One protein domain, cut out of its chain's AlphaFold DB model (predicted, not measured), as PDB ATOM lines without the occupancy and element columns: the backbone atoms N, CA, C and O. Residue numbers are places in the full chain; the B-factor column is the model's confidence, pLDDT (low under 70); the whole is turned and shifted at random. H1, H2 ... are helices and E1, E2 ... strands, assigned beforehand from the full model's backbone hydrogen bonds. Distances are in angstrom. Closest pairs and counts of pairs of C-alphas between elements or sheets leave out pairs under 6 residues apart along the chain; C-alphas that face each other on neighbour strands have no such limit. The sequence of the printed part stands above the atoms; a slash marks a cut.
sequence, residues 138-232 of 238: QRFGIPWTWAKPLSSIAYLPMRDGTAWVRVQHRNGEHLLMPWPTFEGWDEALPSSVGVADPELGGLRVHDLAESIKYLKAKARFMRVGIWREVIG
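This is residues 138 to 232 of the 238 residues of an uncharacterized protein of Curvibacter putative symbiont of Hydra magnipapillata (UniProt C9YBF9). A six-stranded antiparallel sheet, strongly twisted, forms the body, with the long helix H1 packed along one face over E2 and E1 and the short helix H2 on the opposite face near the E6 edge. Two long stretches without named elements, residues 138 to 152 and 179 to 194, complete it. The printed part has 95 residues, 40 of them, under half, in named elements, in the order E1 E2 E3 E4 E5 H1 E6 H2; the class is mixed, helices and strands. The sheet's order is E4 E5 E3 E2 E1 E6; the whole is compact, with a radius of gyration of the C-alphas of 12.2 A and spans of 33 by 26 by 26 A.

E1, residues 153 to 157, begins at C-alpha 153 (-28.800, 45.824, 36.509). E2, residues 163 to 168, is 16.6 A long, and E3 is residues 174 to 178. E4 is residues 195 to 197, E5 202 to 204 and E6 223 to 225. H1, residues 208 to 218, is 15.7 A long; H2, residues 227 to 230, ends at C-alpha 230 (-23.641, 45.399, 30.775).

E1, E2 and E3 form a meander, each strand the antiparallel neighbour of the one before; N 156 and O 164 are 2.8 A apart, N 165 and O 177 2.8 A. E5 is the antiparallel neighbour of E3, with N 203 and O 176 within hydrogen-bond range at 2.8 A, and the hairpin E4 and E5 has N 197 and O 202 within hydrogen-bond range at 2.8 A. E6 pairs with E1 through N 153 and O 225, 2.8 A. H1 has a height over the sheet of 9.6 A and runs along the strands, at 13 degrees to E2 on the local plane; its closest C-alphas to E1 are Leu 215 and Leu 156, 7.2 A. H2 is on the opposite face, and the C-alphas of Trp 227 and Ile 153 are 6.3 A apart. In H1, 6 of 7 O i to N i+4 pairs are within hydrogen-bond range; H2 is too short for one.

The C-alphas farthest apart, of Arg 139 and Ser 192, are 33.9 A apart. The printed part has no cut, and E3 to E4 is a long link. Residues 138 to 140 and 232 have pLDDT under 70.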
ATOM      1  N   GLN A 138     -32.495  32.131  31.863       62.19
ATOM      2  CA  GLN A 138     -31.541  31.551  30.913       62.19
ATOM      3  C   GLN A 138     -31.629  32.206  29.529       62.19
ATOM      4  O   GLN A 138     -30.593  32.513  28.940       62.19
ATOM      5  N   ARG A 139     -32.836  32.521  29.028       60.78
ATOM      6  CA  ARG A 139     -33.005  33.256  27.758       60.78
ATOM      7  C   ARG A 139     -32.309  34.618  27.782       60.78
ATOM      8  O   ARG A 139     -31.725  35.018  26.776       60.78
ATOM      9  N   PHE A 140     -32.302  35.314  28.918       66.62
ATOM     10  CA  PHE A 140     -31.635  36.616  29.054       66.62
ATOM     11  C   PHE A 140     -30.169  36.527  29.508       66.62
ATOM     12  O   PHE A 140     -29.510  37.561  29.625       66.62
ATOM     13  N   GLY A 141     -29.636  35.313  29.684       75.12
ATOM     14  CA  GLY A 141     -28.250  35.065  30.083       75.12
ATOM     15  C   GLY A 141     -27.932  35.470  31.523       75.12
ATOM     16  O   GLY A 141     -26.759  35.616  31.845       75.12
ATOM     17  N   ILE A 142     -28.951  35.684  32.365       82.12
ATOM     18  CA  ILE A 142     -28.779  36.101  33.760       82.12
ATOM     19  C   ILE A 142     -28.385  34.864  34.594       82.12
ATOM     20  O   ILE A 142     -29.114  33.871  34.543       82.12
ATOM     21  N   PRO A 143     -27.290  34.906  35.380       82.31
ATOM     22  CA  PRO A 143     -26.810  33.759  36.161       82.31
ATOM     23  C   PRO A 143     -27.796  33.290  37.236       82.31
ATOM     24  O   PRO A 143     -27.826  32.113  37.583       82.31
ATOM     25  N   TRP A 144     -28.613  34.206  37.756       85.88
ATOM     26  CA  TRP A 144     -29.526  33.943  38.863       85.88
ATOM     27  C   TRP A 144     -30.957  33.709  38.379       85.88
ATOM     28  O   TRP A 144     -31.609  34.606  37.842       85.88
ATOM     29  N   THR A 145     -31.483  32.510  38.618       82.50
ATOM     30  CA  THR A 145     -32.840  32.099  38.206       82.50
ATOM     31  C   THR A 145     -33.949  32.888  38.910       82.50
ATOM     32  O   THR A 145     -35.014  33.137  38.332       82.50
ATOM     33  N   TRP A 146     -33.673  33.338  40.135       84.94
ATOM     34  CA  TRP A 146     -34.549  34.171  40.957       84.94
ATOM     35  C   TRP A 146     -34.596  35.641  40.514       84.94
ATOM     36  O   TRP A 146     -35.503  36.377  40.914       84.94
ATOM     37  N   ALA A 147     -33.654  36.086  39.676       87.75
ATOM     38  CA  ALA A 147     -33.611  37.466  39.210       87.75
ATOM     39  C   ALA A 147     -34.819  37.786  38.326       87.75
ATOM     40  O   ALA A 147     -35.324  36.942  37.576       87.75
ATOM     41  N   LYS A 148     -35.290  39.031  38.408       86.31
ATOM     42  CA  LYS A 148     -36.387  39.539  37.590       86.31
ATOM     43  C   LYS A 148     -35.903  39.739  36.144       86.31
ATOM     44  O   LYS A 148     -35.036  40.590  35.916       86.31
ATOM     45  N   PRO A 149     -36.462  39.012  35.158       81.12
ATOM     46  CA  PRO A 149     -36.110  39.195  33.751       81.12
ATOM     47  C   PRO A 149     -36.378  40.628  33.279       81.12
ATOM     48  O   PRO A 149     -37.292  41.280  33.785       81.12
ATOM     49  N   LEU A 150     -35.596  41.112  32.304       79.69
ATOM     50  CA  LEU A 150     -35.717  42.458  31.708       79.69
ATOM     51  C   LEU A 150     -35.611  43.631  32.705       79.69
ATOM     52  O   LEU A 150     -35.863  44.778  32.340       79.69
ATOM     53  N   SER A 151     -35.225  43.372  33.957       85.44
ATOM     54  CA  SER A 151     -34.918  44.429  34.914       85.44
ATOM     55  C   SER A 151     -33.538  45.023  34.630       85.44
ATOM     56  O   SER A 151     -32.638  44.347  34.123       85.44
ATOM     57  N   SER A 152     -33.374  46.310  34.946       88.75
ATOM     58  CA  SER A 152     -32.057  46.940  34.884       88.75
ATOM     59  C   SER A 152     -31.141  46.333  35.942       88.75
ATOM     60  O   SER A 152     -31.553  46.139  37.088       88.75
ATOM     61  N   ILE A 153     -29.887  46.102  35.578       93.00
ATOM     62  CA  ILE A 153     -28.800  45.824  36.509       93.00
ATOM     63  C   ILE A 153     -27.862  47.025  36.582       93.00
ATOM     64  O   ILE A 153     -27.815  47.838  35.657       93.00
ATOM     65  N   ALA A 154     -27.110  47.137  37.673       93.62
ATOM     66  CA  ALA A 154     -25.991  48.073  37.758       93.62
ATOM     67  C   ALA A 154     -24.708  47.291  38.030       93.62
ATOM     68  O   ALA A 154     -24.651  46.588  39.027       93.62
ATOM     69  N   TYR A 155     -23.703  47.410  37.163       93.88
ATOM     70  CA  TYR A 155     -22.377  46.821  37.348       93.88
ATOM     71  C   TYR A 155     -21.401  47.877  37.858       93.88
ATOM     72  O   TYR A 155     -21.271  48.950  37.256       93.88
ATOM     73  N   LEU A 156     -20.738  47.565  38.969       94.44
ATOM     74  CA  LEU A 156     -19.850  48.453  39.707       94.44
ATOM     75  C   LEU A 156     -18.515  47.737  39.964       94.44
ATOM     76  O   LEU A 156     -18.372  47.079  40.993       94.44
ATOM     77  N   PRO A 157     -17.535  47.833  39.049       92.12
ATOM     78  CA  PRO A 157     -16.185  47.343  39.301       92.12
ATOM     79  C   PRO A 157     -15.473  48.223  40.326       92.12
ATOM     80  O   PRO A 157     -15.449  49.449  40.197       92.12
ATOM     81  N   MET A 158     -14.886  47.591  41.331       89.88
ATOM     82  CA  MET A 158     -14.065  48.195  42.372       89.88
ATOM     83  C   MET A 158     -12.622  48.383  41.880       89.88
ATOM     84  O   MET A 158     -12.222  47.896  40.820       89.88
ATOM     85  N   ARG A 159     -11.828  49.152  42.629       84.06
ATOM     86  CA  ARG A 159     -10.426  49.446  42.274       84.06
ATOM     87  C   ARG A 159      -9.479  48.275  42.529       84.06
ATOM     88  O   ARG A 159      -8.427  48.220  41.907       84.06
ATOM     89  N   ASP A 160      -9.863  47.367  43.417       81.69
ATOM     90  CA  ASP A 160      -9.136  46.138  43.746       81.69
ATOM     91  C   ASP A 160      -9.338  45.017  42.708       81.69
ATOM     92  O   ASP A 160      -8.747  43.950  42.833       81.69
ATOM     93  N   GLY A 161     -10.145  45.257  41.667       80.94
ATOM     94  CA  GLY A 161     -10.457  44.272  40.631       80.94
ATOM     95  C   GLY A 161     -11.696  43.421  40.917       80.94
ATOM     96  O   GLY A 161     -12.144  42.716  40.015       80.94
ATOM     97  N   THR A 162     -12.296  43.523  42.107       87.50
ATOM     98  CA  THR A 162     -13.604  42.916  42.392       87.50
ATOM     99  C   THR A 162     -14.722  43.728  41.736       87.50
ATOM    100  O   THR A 162     -14.518  44.871  41.316       87.50
ATOM    101  N   ALA A 163     -15.931  43.181  41.630       89.62
ATOM    102  CA  ALA A 163     -17.083  43.984  41.246       89.62
ATOM    103  C   ALA A 163     -18.348  43.555  41.972       89.62
ATOM    104  O   ALA A 163     -18.482  42.430  42.448       89.62
ATOM    105  N   TRP A 164     -19.295  44.484  41.993       93.19
ATOM    106  CA  TRP A 164     -20.621  44.296  42.548       93.19
ATOM    107  C   TRP A 164     -21.671  44.544  41.474       93.19
ATOM    108  O   TRP A 164     -21.578  45.501  40.702       93.19
ATOM    109  N   VAL A 165     -22.689  43.691  41.427       93.81
ATOM    110  CA  VAL A 165     -23.835  43.833  40.532       93.81
ATOM    111  C   VAL A 165     -25.096  44.024  41.351       93.81
ATOM    112  O   VAL A 165     -25.492  43.143  42.106       93.81
ATOM    113  N   ARG A 166     -25.790  45.143  41.149       94.94
ATOM    114  CA  ARG A 166     -27.153  45.307  41.656       94.94
ATOM    115  C   ARG A 166     -28.127  44.551  40.767       94.94
ATOM    116  O   ARG A 166     -28.244  44.867  39.581       94.94
ATOM    117  N   VAL A 167     -28.889  43.642  41.362       93.44
ATOM    118  CA  VAL A 167     -29.912  42.817  40.706       93.44
ATOM    119  C   VAL A 167     -31.245  43.011  41.421       93.44
ATOM    120  O   VAL A 167     -31.281  43.236  42.628       93.44
ATOM    121  N   GLN A 168     -32.352  42.972  40.680       93.38
ATOM    122  CA  GLN A 168     -33.687  42.962  41.276       93.38
ATOM    123  C   GLN A 168     -34.215  41.526  41.343       93.38
ATOM    124  O   GLN A 168     -34.244  40.822  40.331       93.38
ATOM    125  N   HIS A 169     -34.656  41.102  42.521       91.06
ATOM    126  CA  HIS A 169     -35.365  39.846  42.724       91.06
ATOM    127  C   HIS A 169     -36.824  39.968  42.248       91.06
ATOM    128  O   HIS A 169     -37.397  41.058  42.171       91.06
ATOM    129  N   ARG A 170     -37.464  38.849  41.894       84.00
ATOM    130  CA  ARG A 170     -38.851  38.845  41.380       84.00
ATOM    131  C   ARG A 170     -39.891  39.382  42.371       84.00
ATOM    132  O   ARG A 170     -40.895  39.930  41.929       84.00
ATOM    133  N   ASN A 171     -39.631  39.271  43.675       86.88
ATOM    134  CA  ASN A 171     -40.454  39.856  44.747       86.88
ATOM    135  C   ASN A 171     -40.320  41.393  44.860       86.88
ATOM    136  O   ASN A 171     -41.033  42.001  45.648       86.88
ATOM    137  N   GLY A 172     -39.433  42.021  44.078       85.12
ATOM    138  CA  GLY A 172     -39.190  43.463  44.095       85.12
ATOM    139  C   GLY A 172     -37.979  43.895  44.920       85.12
ATOM    140  O   GLY A 172     -37.531  45.025  44.737       85.12
ATOM    141  N   GLU A 173     -37.414  43.014  45.748       90.00
ATOM    142  CA  GLU A 173     -36.217  43.297  46.545       90.00
ATOM    143  C   GLU A 173     -34.979  43.502  45.669       90.00
ATOM    144  O   GLU A 173     -34.890  43.023  44.533       90.00
ATOM    145  N   HIS A 174     -33.997  44.214  46.214       93.75
ATOM    146  CA  HIS A 174     -32.730  44.480  45.552       93.75
ATOM    147  C   HIS A 174     -31.589  43.772  46.275       93.75
ATOM    148  O   HIS A 174     -31.482  43.832  47.498       93.75
ATOM    149  N   LEU A 175     -30.727  43.130  45.490       94.25
ATOM    150  CA  LEU A 175     -29.539  42.446  45.979       94.25
ATOM    151  C   LEU A 175     -28.286  42.998  45.312       94.25
ATOM    152  O   LEU A 175     -28.317  43.411  44.148       94.25
ATOM    153  N   LEU A 176     -27.187  42.978  46.056       94.44
ATOM    154  CA  LEU A 176     -25.838  43.213  45.565       94.44
ATOM    155  C   LEU A 176     -25.110  41.879  45.479       94.44
ATOM    156  O   LEU A 176     -24.871  41.221  46.485       94.44
ATOM    157  N   MET A 177     -24.759  41.498  44.260       93.12
ATOM    158  CA  MET A 177     -24.095  40.240  43.964       93.12
ATOM    159  C   MET A 177     -22.610  40.484  43.690       93.12
ATOM    160  O   MET A 177     -22.305  41.351  42.864       93.12
ATOM    161  N   PRO A 178     -21.688  39.735  44.310       89.50
ATOM    162  CA  PRO A 178     -20.283  39.781  43.927       89.50
ATOM    163  C   PRO A 178     -20.115  39.185  42.520       89.50
ATOM    164  O   PRO A 178     -20.690  38.139  42.204       89.50
ATOM    165  N   TRP A 179     -19.362  39.860  41.647       84.81
ATOM    166  CA  TRP A 179     -19.173  39.430  40.261       84.81
ATOM    167  C   TRP A 179     -17.760  39.705  39.712       84.81
ATOM    168  O   TRP A 179     -17.388  40.866  39.567       84.81
ATOM    169  N   PRO A 180     -16.999  38.677  39.296       81.19
ATOM    170  CA  PRO A 180     -17.183  37.264  39.637       81.19
ATOM    171  C   PRO A 180     -17.242  37.061  41.158       81.19
ATOM    172  O   PRO A 180     -16.765  37.909  41.907       81.19
ATOM    173  N   THR A 181     -17.835  35.964  41.624       81.25
ATOM    174  CA  THR A 181     -17.836  35.638  43.058       81.25
ATOM    175  C   THR A 181     -16.395  35.509  43.565       81.25
ATOM    176  O   THR A 181     -15.565  34.889  42.902       81.25
ATOM    177  N   PHE A 182     -16.101  36.102  44.723       80.75
ATOM    178  CA  PHE A 182     -14.781  36.101  45.358       80.75
ATOM    179  C   PHE A 182     -14.910  35.781  46.852       80.75
ATOM    180  O   PHE A 182     -15.981  35.950  47.426       80.75
ATOM    181  N   GLU A 183     -13.841  35.292  47.477       78.31
ATOM    182  CA  GLU A 183     -13.820  34.929  48.900       78.31
ATOM    183  C   GLU A 183     -13.929  36.166  49.811       78.31
ATOM    184  O   GLU A 183     -13.340  37.205  49.514       78.31
ATOM    185  N   GLY A 184     -14.696  36.069  50.904       79.62
ATOM    186  CA  GLY A 184     -14.921  37.173  51.851       79.62
ATOM    187  C   GLY A 184     -15.895  38.254  51.364       79.62
ATOM    188  O   GLY A 184     -15.909  39.367  51.889       79.62
ATOM    189  N   TRP A 185     -16.699  37.969  50.334       84.56
ATOM    190  CA  TRP A 185     -17.687  38.915  49.804       84.56
ATOM    191  C   TRP A 185     -18.737  39.339  50.843       84.56
ATOM    192  O   TRP A 185     -19.229  40.464  50.800       84.56
ATOM    193  N   ASP A 186     -19.076  38.450  51.767       80.06
ATOM    194  CA  ASP A 186     -20.054  38.628  52.838       80.06
ATOM    195  C   ASP A 186     -19.611  39.648  53.897       80.06
ATOM    196  O   ASP A 186     -20.461  40.276  54.528       80.06
ATOM    197  N   GLU A 187     -18.302  39.886  54.017       85.06
ATOM    198  CA  GLU A 187     -17.705  40.889  54.909       85.06
ATOM    199  C   GLU A 187     -17.126  42.106  54.161       85.06
ATOM    200  O   GLU A 187     -16.781  43.123  54.766       85.06
ATOM    201  N   ALA A 188     -17.030  42.041  52.829       84.12
ATOM    202  CA  ALA A 188     -16.386  43.071  52.011       84.12
ATOM    203  C   ALA A 188     -17.129  44.422  51.999       84.12
ATOM    204  O   ALA A 188     -16.547  45.459  51.654       84.12
ATOM    205  N   LEU A 189     -18.416  44.435  52.357       87.38
ATOM    206  CA  LEU A 189     -19.228  45.643  52.472       87.38
ATOM    207  C   LEU A 189     -19.776  45.785  53.896       87.38
ATOM    208  O   LEU A 189     -20.131  44.791  54.522       87.38
ATOM    209  N   PRO A 190     -19.885  47.021  54.418       86.12
ATOM    210  CA  PRO A 190     -20.449  47.238  55.741       86.12
ATOM    211  C   PRO A 190     -21.934  46.864  55.762       86.12
ATOM    212  O   PRO A 190     -22.643  47.041  54.769       86.12
ATOM    213  N   SER A 191     -22.431  46.458  56.930       84.38
ATOM    214  CA  SER A 191     -23.841  46.095  57.139       84.38
ATOM    215  C   SER A 191     -24.831  47.220  56.805       84.38
ATOM    216  O   SER A 191     -25.990  46.959  56.493       84.38
ATOM    217  N   SER A 192     -24.373  48.478  56.797       83.50
ATOM    218  CA  SER A 192     -25.153  49.634  56.338       83.50
ATOM    219  C   SER A 192     -25.506  49.586  54.844       83.50
ATOM    220  O   SER A 192     -26.428  50.267  54.414       83.50
ATOM    221  N   VAL A 193     -24.760  48.823  54.039       87.56
ATOM    222  CA  VAL A 193     -24.996  48.637  52.595       87.56
ATOM    223  C   VAL A 193     -25.895  47.426  52.337       87.56
ATOM    224  O   VAL A 193     -26.700  47.415  51.408       87.56
ATOM    225  N   GLY A 194     -25.789  46.395  53.167       88.81
ATOM    226  CA  GLY A 194     -26.670  45.247  53.092       88.81
ATOM    227  C   GLY A 194     -26.288  44.155  54.071       88.81
ATOM    228  O   GLY A 194     -25.216  44.184  54.669       88.81
ATOM    229  N   VAL A 195     -27.178  43.181  54.211       89.62
ATOM    230  CA  VAL A 195     -26.963  42.001  55.050       89.62
ATOM    231  C   VAL A 195     -26.694  40.809  54.148       89.62
ATOM    232  O   VAL A 195     -27.426  40.592  53.179       89.62
ATOM    233  N   ALA A 196     -25.635  40.060  54.449       88.25
ATOM    234  CA  ALA A 196     -25.285  38.859  53.710       88.25
ATOM    235  C   ALA A 196     -26.434  37.845  53.746       88.25
ATOM    236  O   ALA A 196     -27.013  37.557  54.793       88.25
ATOM    237  N   ASP A 197     -26.747  37.306  52.577       86.69
ATOM    238  CA  ASP A 197     -27.687  36.221  52.385       86.69
ATOM    239  C   ASP A 197     -26.943  35.028  51.774       86.69
ATOM    240  O   ASP A 197     -26.712  34.994  50.556       86.69
ATOM    241  N   PRO A 198     -26.551  34.050  52.609       75.44
ATOM    242  CA  PRO A 198     -25.828  32.870  52.155       75.44
ATOM    243  C   PRO A 198     -26.622  32.004  51.171       75.44
ATOM    244  O   PRO A 198     -26.011  31.322  50.352       75.44
ATOM    245  N   GLU A 199     -27.960  32.029  51.212       80.31
ATOM    246  CA  GLU A 199     -28.791  31.219  50.311       80.31
ATOM    247  C   GLU A 199     -28.757  31.758  48.880       80.31
ATOM    248  O   GLU A 199     -28.739  30.993  47.913       80.31
ATOM    249  N   LEU A 200     -28.738  33.086  48.734       82.88
ATOM    250  CA  LEU A 200     -28.700  33.748  47.430       82.88
ATOM    251  C   LEU A 200     -27.277  34.084  46.967       82.88
ATOM    252  O   LEU A 200     -27.087  34.353  45.778       82.88
ATOM    253  N   GLY A 201     -26.289  34.036  47.868       83.25
ATOM    254  CA  GLY A 201     -24.877  34.298  47.582       83.25
ATOM    255  C   GLY A 201     -24.569  35.778  47.333       83.25
ATOM    256  O   GLY A 201     -23.728  36.097  46.491       83.25
ATOM    257  N   GLY A 202     -25.305  36.681  47.987       89.56
ATOM    258  CA  GLY A 202     -25.145  38.132  47.857       89.56
ATOM    259  C   GLY A 202     -25.693  38.892  49.063       89.56
ATOM    260  O   GLY A 202     -26.124  38.288  50.038       89.56
ATOM    261  N   LEU A 203     -25.676  40.224  49.017       91.56
ATOM    262  CA  LEU A 203     -26.175  41.071  50.103       91.56
ATOM    263  C   LEU A 203     -27.577  41.585  49.777       91.56
ATOM    264  O   LEU A 203     -27.791  42.185  48.719       91.56
ATOM    265  N   ARG A 204     -28.525  41.417  50.703       92.12
ATOM    266  CA  ARG A 204     -29.836  42.077  50.636       92.12
ATOM    267  C   ARG A 204     -29.689  43.545  51.003       92.12
ATOM    268  O   ARG A 204     -29.115  43.879  52.036       92.12
ATOM    269  N   VAL A 205     -30.224  44.419  50.158       91.75
ATOM    270  CA  VAL A 205     -30.092  45.868  50.307       91.75
ATOM    271  C   VAL A 205     -31.301  46.438  51.044       91.75
ATOM    272  O   VAL A 205     -32.431  46.263  50.593       91.75
ATOM    273  N   HIS A 206     -31.062  47.163  52.139       79.50
ATOM    274  CA  HIS A 206     -32.119  47.843  52.901       79.50
ATOM    275  C   HIS A 206     -32.470  49.212  52.311       79.50
ATOM    276  O   HIS A 206     -33.636  49.485  52.033       79.50
ATOM    277  N   ASP A 207     -31.457  50.046  52.066       88.56
ATOM    278  CA  ASP A 207     -31.599  51.329  51.377       88.56
ATOM    279  C   ASP A 207     -30.793  51.303  50.078       88.56
ATOM    280  O   ASP A 207     -29.558  51.351  50.065       88.56
ATOM    281  N   LEU A 208     -31.504  51.215  48.954       88.50
ATOM    282  CA  LEU A 208     -30.880  51.157  47.636       88.50
ATOM    283  C   LEU A 208     -30.113  52.441  47.296       88.50
ATOM    284  O   LEU A 208     -29.068  52.369  46.648       88.50
ATOM    285  N   ALA A 209     -30.621  53.607  47.694       89.19
ATOM    286  CA  ALA A 209     -30.025  54.885  47.332       89.19
ATOM    287  C   ALA A 209     -28.697  55.092  48.064       89.19
ATOM    288  O   ALA A 209     -27.692  55.423  47.426       89.19
ATOM    289  N   GLU A 210     -28.665  54.836  49.372       89.50
ATOM    290  CA  GLU A 210     -27.440  54.936  50.168       89.50
ATOM    291  C   GLU A 210     -26.402  53.893  49.755       89.50
ATOM    292  O   GLU A 210     -25.228  54.223  49.574       89.50
ATOM    293  N   SER A 211     -26.839  52.664  49.484       91.38
ATOM    294  CA  SER A 211     -25.959  51.574  49.055       91.38
ATOM    295  C   SER A 211     -25.299  51.855  47.707       91.38
ATOM    296  O   SER A 211     -24.085  51.708  47.549       91.38
ATOM    297  N   ILE A 212     -26.070  52.337  46.727       92.75
ATOM    298  CA  ILE A 212     -25.523  52.735  45.426       92.75
ATOM    299  C   ILE A 212     -24.622  53.965  45.566       92.75
ATOM    300  O   ILE A 212     -23.577  54.022  44.917       92.75
ATOM    301  N   LYS A 213     -24.966  54.936  46.422       93.00
ATOM    302  CA  LYS A 213     -24.104  56.094  46.705       93.00
ATOM    303  C   LYS A 213     -22.754  55.653  47.279       93.00
ATOM    304  O   LYS A 213     -21.721  56.113  46.791       93.00
ATOM    305  N   TYR A 214     -22.759  54.743  48.252       92.06
ATOM    306  CA  TYR A 214     -21.552  54.180  48.854       92.06
ATOM    307  C   TYR A 214     -20.686  53.462  47.813       92.06
ATOM    308  O   TYR A 214     -19.500  53.766  47.670       92.06
ATOM    309  N   LEU A 215     -21.283  52.560  47.026       91.69
ATOM    310  CA  LEU A 215     -20.547  51.802  46.017       91.69
ATOM    311  C   LEU A 215     -19.993  52.697  44.909       91.69
ATOM    312  O   LEU A 215     -18.850  52.520  44.505       91.69
ATOM    313  N   LYS A 216     -20.745  53.701  44.440       92.44
ATOM    314  CA  LYS A 216     -20.265  54.635  43.404       92.44
ATOM    315  C   LYS A 216     -19.048  55.446  43.846       92.44
ATOM    316  O   LYS A 216     -18.247  55.806  42.993       92.44
ATOM    317  N   ALA A 217     -18.891  55.718  45.143       92.50
ATOM    318  CA  ALA A 217     -17.715  56.417  45.663       92.50
ATOM    319  C   ALA A 217     -16.429  55.564  45.599       92.50
ATOM    320  O   ALA A 217     -15.328  56.112  45.569       92.50
ATOM    321  N   LYS A 218     -16.562  54.231  45.577       90.75
ATOM    322  CA  LYS A 218     -15.444  53.269  45.590       90.75
ATOM    323  C   LYS A 218     -15.224  52.582  44.242       90.75
ATOM    324  O   LYS A 218     -14.100  52.192  43.929       90.75
ATOM    325  N   ALA A 219     -16.275  52.476  43.437       91.50
ATOM    326  CA  ALA A 219     -16.224  51.914  42.102       91.50
ATOM    327  C   ALA A 219     -15.370  52.776  41.162       91.50
ATOM    328  O   ALA A 219     -15.299  54.000  41.283       91.50
ATOM    329  N   ARG A 220     -14.748  52.137  40.172       90.12
ATOM    330  CA  ARG A 220     -14.050  52.815  39.075       90.12
ATOM    331  C   ARG A 220     -15.036  53.526  38.145       90.12
ATOM    332  O   ARG A 220     -14.760  54.625  37.680       90.12
ATOM    333  N   PHE A 221     -16.169  52.887  37.870       89.19
ATOM    334  CA  PHE A 221     -17.296  53.433  37.115       89.19
ATOM    335  C   PHE A 221     -18.575  52.656  37.457       89.19
ATOM    336  O   PHE A 221     -18.525  51.644  38.151       89.19
ATOM    337  N   MET A 222     -19.727  53.107  36.957       92.19
ATOM    338  CA  MET A 222     -20.989  52.371  37.054       92.19
ATOM    339  C   MET A 222     -21.641  52.280  35.676       92.19
ATOM    340  O   MET A 222     -21.819  53.301  35.015       92.19
ATOM    341  N   ARG A 223     -22.034  51.071  35.268       92.38
ATOM    342  CA  ARG A 223     -22.822  50.828  34.048       92.38
ATOM    343  C   ARG A 223     -24.202  50.310  34.422       92.38
ATOM    344  O   ARG A 223     -24.301  49.382  35.216       92.38
ATOM    345  N   VAL A 224     -25.249  50.900  33.850       92.38
ATOM    346  CA  VAL A 224     -26.646  50.498  34.074       92.38
ATOM    347  C   VAL A 224     -27.260  50.099  32.742       92.38
ATOM    348  O   VAL A 224     -27.086  50.807  31.757       92.38
ATOM    349  N   GLY A 225     -27.969  48.976  32.715       88.75
ATOM    350  CA  GLY A 225     -28.593  48.441  31.505       88.75
ATOM    351  C   GLY A 225     -29.170  47.057  31.754       88.75
ATOM    352  O   GLY A 225     -29.248  46.616  32.902       88.75
ATOM    353  N   ILE A 226     -29.573  46.355  30.699       86.88
ATOM    354  CA  ILE A 226     -29.936  44.935  30.822       86.88
ATOM    355  C   ILE A 226     -28.675  44.061  30.858       86.88
ATOM    356  O   ILE A 226     -27.622  44.449  30.356       86.88
ATOM    357  N   TRP A 227     -28.772  42.860  31.434       86.06
ATOM    358  CA  TRP A 227     -27.618  41.979  31.676       86.06
ATOM    359  C   TRP A 227     -26.682  41.816  30.465       86.06
ATOM    360  O   TRP A 227     -25.475  42.029  30.578       86.06
ATOM    361  N   ARG A 228     -27.241  41.522  29.284       82.06
ATOM    362  CA  ARG A 228     -26.473  41.348  28.038       82.06
ATOM    363  C   ARG A 228     -25.708  42.600  27.601       82.06
ATOM    364  O   ARG A 228     -24.642  42.469  27.019       82.06
ATOM    365  N   GLU A 229     -26.230  43.793  27.866       83.19
ATOM    366  CA  GLU A 229     -25.575  45.056  27.496       83.19
ATOM    367  C   GLU A 229     -24.439  45.417  28.450       83.19
ATOM    368  O   GLU A 229     -23.483  46.086  28.063       83.19
ATOM    369  N   VAL A 230     -24.563  45.007  29.712       83.62
ATOM    370  CA  VAL A 230     -23.641  45.399  30.775       83.62
ATOM    371  C   VAL A 230     -22.498  44.393  30.932       83.62
ATOM    372  O   VAL A 230     -21.351  44.820  31.053       83.62
ATOM    373  N   ILE A 231     -22.802  43.090  30.894       76.75
ATOM    374  CA  ILE A 231     -21.850  41.987  31.131       76.75
ATOM    375  C   ILE A 231     -21.476  41.239  29.839       76.75
ATOM    376  O   ILE A 231     -20.459  40.551  29.804       76.75
ATOM    377  N   GLY A 232     -22.263  41.364  28.763       64.25
ATOM    378  CA  GLY A 232     -21.934  40.743  27.478       64.25
ATOM    379  C   GLY A 232     -20.627  41.281  26.876       64.25
ATOM    380  O   GLY A 232     -20.166  42.356  27.274       64.25
TER     381      GLY A 232